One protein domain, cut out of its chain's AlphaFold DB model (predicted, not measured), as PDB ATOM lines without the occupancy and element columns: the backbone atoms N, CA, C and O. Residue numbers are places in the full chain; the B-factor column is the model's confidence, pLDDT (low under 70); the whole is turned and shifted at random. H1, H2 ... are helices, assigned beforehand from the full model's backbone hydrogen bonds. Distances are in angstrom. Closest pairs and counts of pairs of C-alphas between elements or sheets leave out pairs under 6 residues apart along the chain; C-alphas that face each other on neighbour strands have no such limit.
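AT A GLANCE: This is residues 2 to 46 of the 78 residues of an uncharacterized protein of Sphingobacteriales bacterium 44-15 (UniProt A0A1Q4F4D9). One longer helix, H3, sticks out as a free arm at one end, and a small head of two short helices, H1 and H2, sits at the other, with a long bare stretch of chain between them. The arm, residues 24 to 46, makes the length. The printed part has 45 residues with three named helices, in the order H1, H2, H3, and no named strand; the class is all helix. It is extended, with a radius of gyration of the C-alphas of 15.2 A and spans of 43 by 20 by 16 A.

IN THESE COORDINATES: H3, residues 31 to 45, is 21.8 A long, from C-alpha 31 at (44.690, 21.986, -17.559) to C-alpha 45 at (51.903, 42.515, -16.883). H2, residues 13 to 17, measures 6.2 A. H1, residues 2 to 8, measures 10.2 A and begins with C-alpha 2 at (25.225, 18.676, -36.304).

HOW THE PARTS SIT: H3 is apart from H1 and from H2. H1 and H2 touch; their closest C-alphas, those of Ala 6 and Ile 13, are 5.5 A apart. In H1, H2 and H3 every O i to N i+4 pair is within hydrogen-bond range.

THE WHOLE: The C-alphas of Lys 2 and Leu 46, the two farthest apart, are 44.2 A apart. The printed part has no cut. The link from H2 to H3, residues 18 to 30, is long; that from H1 to H2 is tight. The mean pLDDT of the printed part is 75.8, and residue 2 and residues 19 to 32 are under 70.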
ATOM      1  N   LYS A   2      23.852  18.176 -36.054       65.81
ATOM      2  CA  LYS A   2      25.225  18.676 -36.304       65.81
ATOM      3  C   LYS A   2      25.440  20.187 -36.066       65.81
ATOM      4  O   LYS A   2      26.411  20.564 -35.427       65.81
ATOM      5  N   GLY A   3      24.497  21.046 -36.466       72.00
ATOM      6  CA  GLY A   3      24.586  22.494 -36.200       72.00
ATOM      7  C   GLY A   3      24.463  22.890 -34.721       72.00
ATOM      8  O   GLY A   3      24.967  23.933 -34.317       72.00
ATOM      9  N   LEU A   4      23.833  22.046 -33.896       78.19
ATOM     10  CA  LEU A   4      23.711  22.286 -32.455       78.19
ATOM     11  C   LEU A   4      25.051  22.043 -31.745       78.19
ATOM     12  O   LEU A   4      25.421  22.793 -30.850       78.19
ATOM     13  N   ILE A   5      25.787  21.025 -32.202       78.56
ATOM     14  CA  ILE A   5      27.131  20.680 -31.726       78.56
ATOM     15  C   ILE A   5      28.104  21.809 -32.082       78.56
ATOM     16  O   ILE A   5      28.773  22.331 -31.198       78.56
ATOM     17  N   ALA A   6      28.099  22.265 -33.338       78.94
ATOM     18  CA  ALA A   6      28.943  23.373 -33.791       78.94
ATOM     19  C   ALA A   6      28.766  24.637 -32.924       78.94
ATOM     20  O   ALA A   6      29.730  25.197 -32.403       78.94
ATOM     21  N   LYS A   7      27.506  25.013 -32.660       77.56
ATOM     22  CA  LYS A   7      27.165  26.155 -31.802       77.56
ATOM     23  C   LYS A   7      27.623  25.980 -30.349       77.56
ATOM     24  O   LYS A   7      28.031  26.956 -29.732       77.56
ATOM     25  N   HIS A   8      27.530  24.771 -29.793       79.88
ATOM     26  CA  HIS A   8      27.904  24.508 -28.400       79.88
ATOM     27  C   HIS A   8      29.422  24.564 -28.178       79.88
ATOM     28  O   HIS A   8      29.867  25.055 -27.147       79.88
ATOM     29  N   PHE A   9      30.205  24.109 -29.158       77.31
ATOM     30  CA  PHE A   9      31.669  24.064 -29.082       77.31
ATOM     31  C   PHE A   9      32.366  25.269 -29.737       77.31
ATOM     32  O   PHE A   9      33.588  25.283 -29.826       77.31
ATOM     33  N   GLY A  10      31.614  26.280 -30.196       77.00
ATOM     34  CA  GLY A  10      32.181  27.490 -30.808       77.00
ATOM     35  C   GLY A  10      32.943  27.233 -32.113       77.00
ATOM     36  O   GLY A  10      33.859  27.978 -32.442       77.00
ATOM     37  N   THR A  11      32.579  26.177 -32.839       76.00
ATOM     38  CA  THR A  11      33.220  25.727 -34.085       76.00
ATOM     39  C   THR A  11      32.237  25.850 -35.252       76.00
ATOM     40  O   THR A  11      31.025  25.994 -35.056       76.00
ATOM     41  N   THR A  12      32.734  25.833 -36.485       82.81
ATOM     42  CA  THR A  12      31.886  25.897 -37.682       82.81
ATOM     43  C   THR A  12      31.297  24.529 -38.031       82.81
ATOM     44  O   THR A  12      31.809  23.476 -37.657       82.81
ATOM     45  N   ILE A  13      30.187  24.523 -38.774       80.25
ATOM     46  CA  ILE A  13      29.565  23.268 -39.225       80.25
ATOM     47  C   ILE A  13      30.514  22.499 -40.152       80.25
ATOM     48  O   ILE A  13      30.577  21.274 -40.061       80.25
ATOM     49  N   ASP A  14      31.276  23.203 -40.990       78.25
ATOM     50  CA  ASP A  14      32.288  22.598 -41.854       78.25
ATOM     51  C   ASP A  14      33.384  21.894 -41.042       78.25
ATOM     52  O   ASP A  14      33.730  20.755 -41.340       78.25
ATOM     53  N   GLU A  15      33.868  22.498 -39.954       72.75
ATOM     54  CA  GLU A  15      34.856  21.873 -39.058       72.75
ATOM     55  C   GLU A  15      34.327  20.603 -38.375       72.75
ATOM     56  O   GLU A  15      35.072  19.640 -38.200       72.75
ATOM     57  N   VAL A  16      33.030  20.559 -38.050       79.12
ATOM     58  CA  VAL A  16      32.372  19.356 -37.506       79.12
ATOM     59  C   VAL A  16      32.201  18.271 -38.574       79.12
ATOM     60  O   VAL A  16      32.247  17.083 -38.260       79.12
ATOM     61  N   ILE A  17      31.970  18.655 -39.832       79.56
ATOM     62  CA  ILE A  17      31.765  17.716 -40.944       79.56
ATOM     63  C   ILE A  17      33.088  17.094 -41.402       79.56
ATOM     64  O   ILE A  17      33.113  15.896 -41.666       79.56
ATOM     65  N   TYR A  18      34.167  17.877 -41.453       73.25
ATOM     66  CA  TYR A  18      35.497  17.446 -41.914       73.25
ATOM     67  C   TYR A  18      36.473  17.157 -40.757       73.25
ATOM     68  O   TYR A  18      37.695  17.253 -40.923       73.25
ATOM     69  N   PHE A  19      35.944  16.831 -39.573       65.94
ATOM     70  CA  PHE A  19      36.735  16.536 -38.380       65.94
ATOM     71  C   PHE A  19      37.654  15.326 -38.632       65.94
ATOM     72  O   PHE A  19      37.179  14.208 -38.813       65.94
ATOM     73  N   GLY A  20      38.971  15.561 -38.664       61.25
ATOM     74  CA  GLY A  20      39.999  14.549 -38.944       61.25
ATOM     75  C   GLY A  20      40.565  14.550 -40.373       61.25
ATOM     76  O   GLY A  20      41.612  13.946 -40.588       61.25
ATOM     77  N   GLU A  21      39.944  15.256 -41.326       66.44
ATOM     78  CA  GLU A  21      40.406  15.302 -42.729       66.44
ATOM     79  C   GLU A  21      41.132  16.604 -43.097       66.44
ATOM     80  O   GLU A  21      42.061  16.581 -43.903       66.44
ATOM     81  N   LYS A  22      40.724  17.749 -42.527       57.12
ATOM     82  CA  LYS A  22      41.244  19.073 -42.935       57.12
ATOM     83  C   LYS A  22      42.110  19.805 -41.919       57.12
ATOM     84  O   LYS A  22      42.794  20.743 -42.302       57.12
ATOM     85  N   ASN A  23      42.114  19.393 -40.659       52.56
ATOM     86  CA  ASN A  23      42.930  20.013 -39.625       52.56
ATOM     87  C   ASN A  23      43.390  18.928 -38.659       52.56
ATOM     88  O   ASN A  23      42.585  18.092 -38.244       52.56
ATOM     89  N   SER A  24      44.682  18.940 -38.319       54.72
ATOM     90  CA  SER A  24      45.221  18.185 -37.188       54.72
ATOM     91  C   SER A  24      44.254  18.318 -36.016       54.72
ATOM     92  O   SER A  24      43.873  19.448 -35.703       54.72
ATOM     93  N   LEU A  25      43.845  17.183 -35.435       59.34
ATOM     94  CA  LEU A  25      42.965  17.108 -34.264       59.34
ATOM     95  C   LEU A  25      43.246  18.293 -33.327       59.34
ATOM     96  O   LEU A  25      44.431  18.556 -33.082       59.34
ATOM     97  N   PRO A  26      42.218  19.014 -32.829       55.28
ATOM     98  CA  PRO A  26      42.429  20.082 -31.862       55.28
ATOM     99  C   PRO A  26      43.370  19.556 -30.786       55.28
ATOM    100  O   PRO A  26      43.063  18.543 -30.156       55.28
ATOM    101  N   LYS A  27      44.554  20.170 -30.650       57.50
ATOM    102  CA  LYS A  27      45.496  19.770 -29.605       57.50
ATOM    103  C   LYS A  27      44.734  19.853 -28.296       57.50
ATOM    104  O   LYS A  27      44.195  20.910 -27.975       57.50
ATOM    105  N   GLU A  28      44.649  18.732 -27.597       56.22
ATOM    106  CA  GLU A  28      44.048  18.667 -26.278       56.22
ATOM    107  C   GLU A  28      44.824  19.638 -25.384       56.22
ATOM    108  O   GLU A  28      45.983  19.400 -25.055       56.22
ATOM    109  N   ILE A  29      44.231  20.800 -25.099       58.03
ATOM    110  CA  ILE A  29      44.826  21.779 -24.192       58.03
ATOM    111  C   ILE A  29      44.587  21.224 -22.795       58.03
ATOM    112  O   ILE A  29      43.456  21.256 -22.296       58.03
ATOM    113  N   SER A  30      45.639  20.686 -22.187       69.50
ATOM    114  CA  SER A  30      45.569  20.166 -20.828       69.50
ATOM    115  C   SER A  30      45.334  21.311 -19.830       69.50
ATOM    116  O   SER A  30      45.592  22.486 -20.107       69.50
ATOM    117  N   LEU A  31      44.828  20.993 -18.636       66.75
ATOM    118  CA  LEU A  31      44.690  21.986 -17.559       66.75
ATOM    119  C   LEU A  31      46.052  22.591 -17.162       66.75
ATOM    120  O   LEU A  31      46.121  23.753 -16.770       66.75
ATOM    121  N   GLU A  32      47.128  21.822 -17.322       67.75
ATOM    122  CA  GLU A  32      48.514  22.231 -17.075       67.75
ATOM    123  C   GLU A  32      48.977  23.302 -18.075       67.75
ATOM    124  O   GLU A  32      49.614  24.290 -17.688       67.75
ATOM    125  N   ASP A  33      48.578  23.174 -19.345       71.44
ATOM    126  CA  ASP A  33      48.846  24.182 -20.374       71.44
ATOM    127  C   ASP A  33      48.133  25.502 -20.064       71.44
ATOM    128  O   ASP A  33      48.718  26.571 -20.244       71.44
ATOM    129  N   LYS A  34      46.896  25.446 -19.541       76.06
ATOM    130  CA  LYS A  34      46.144  26.647 -19.134       76.06
ATOM    131  C   LYS A  34      46.808  27.375 -17.968       76.06
ATOM    132  O   LYS A  34      47.002  28.582 -18.052       76.06
ATOM    133  N   ALA A  35      47.211  26.648 -16.925       80.00
ATOM    134  CA  ALA A  35      47.887  27.240 -15.769       80.00
ATOM    135  C   ALA A  35      49.230  27.887 -16.155       80.00
ATOM    136  O   ALA A  35      49.573  28.965 -15.671       80.00
ATOM    137  N   THR A  36      49.972  27.260 -17.074       86.19
ATOM    138  CA  THR A  36      51.220  27.824 -17.613       86.19
ATOM    139  C   THR A  36      50.952  29.112 -18.394       86.19
ATOM    140  O   THR A  36      51.689  30.089 -18.264       86.19
ATOM    141  N   LEU A  37      49.870  29.142 -19.176       88.44
ATOM    142  CA  LEU A  37      49.449  30.320 -19.935       88.44
ATOM    143  C   LEU A  37      49.082  31.496 -19.024       88.44
ATOM    144  O   LEU A  37      49.528  32.613 -19.279       88.44
ATOM    145  N   GLU A  38      48.333  31.247 -17.951       90.75
ATOM    146  CA  GLU A  38      47.978  32.268 -16.957       90.75
ATOM    147  C   GLU A  38      49.222  32.835 -16.259       90.75
ATOM    148  O   GLU A  38      49.370  34.049 -16.128       90.75
ATOM    149  N   GLN A  39      50.177  31.979 -15.881       91.12
ATOM    150  CA  GLN A  39      51.443  32.433 -15.295       91.12
ATOM    151  C   GLN A  39      52.241  33.317 -16.262       91.12
ATOM    152  O   GLN A  39      52.788  34.342 -15.852       91.12
ATOM    153  N   LEU A  40      52.284  32.966 -17.550       92.81
ATOM    154  CA  LEU A  40      52.934  33.788 -18.574       92.81
ATOM    155  C   LEU A  40      52.218  35.129 -18.781       92.81
ATOM    156  O   LEU A  40      52.883  36.145 -18.981       92.81
ATOM    157  N   GLN A  41      50.884  35.151 -18.714       94.69
ATOM    158  CA  GLN A  41      50.105  36.390 -18.776       94.69
ATOM    159  C   GLN A  41      50.451  37.324 -17.611       94.69
ATOM    160  O   GLN A  41      50.798  38.475 -17.861       94.69
ATOM    161  N   LEU A  42      50.487  36.813 -16.378       96.06
ATOM    162  CA  LEU A  42      50.864  37.599 -15.195       96.06
ATOM    163  C   LEU A  42      52.294  38.151 -15.288       96.06
ATOM    164  O   LEU A  42      52.541  39.310 -14.971       96.06
ATOM    165  N   ILE A  43      53.247  37.351 -15.775       95.69
ATOM    166  CA  ILE A  43      54.627  37.817 -15.990       95.69
ATOM    167  C   ILE A  43      54.668  38.944 -17.027       95.69
ATOM    168  O   ILE A  43      55.495  39.849 -16.915       95.69
ATOM    169  N   ASN A  44      53.803  38.909 -18.041       95.19
ATOM    170  CA  ASN A  44      53.771  39.940 -19.073       95.19
ATOM    171  C   ASN A  44      53.259  41.289 -18.562       95.19
ATOM    172  O   ASN A  44      53.701  42.306 -19.102       95.19
ATOM    173  N   GLU A  45      52.414  41.299 -17.531       97.19
ATOM    174  CA  GLU A  45      51.903  42.515 -16.883       97.19
ATOM    175  C   GLU A  45      52.977  43.275 -16.096       97.19
ATOM    176  O   GLU A  45      52.865  44.487 -15.932       97.19
ATOM    177  N   LEU A  46      54.041  42.588 -15.671       97.75
ATOM    178  CA  LEU A  46      55.162  43.203 -14.965       97.75
ATOM    179  C   LEU A  46      55.908  44.218 -15.838       97.75
ATOM    180  O   LEU A  46      56.081  44.038 -17.058       97.75
TER     181      LEU A  46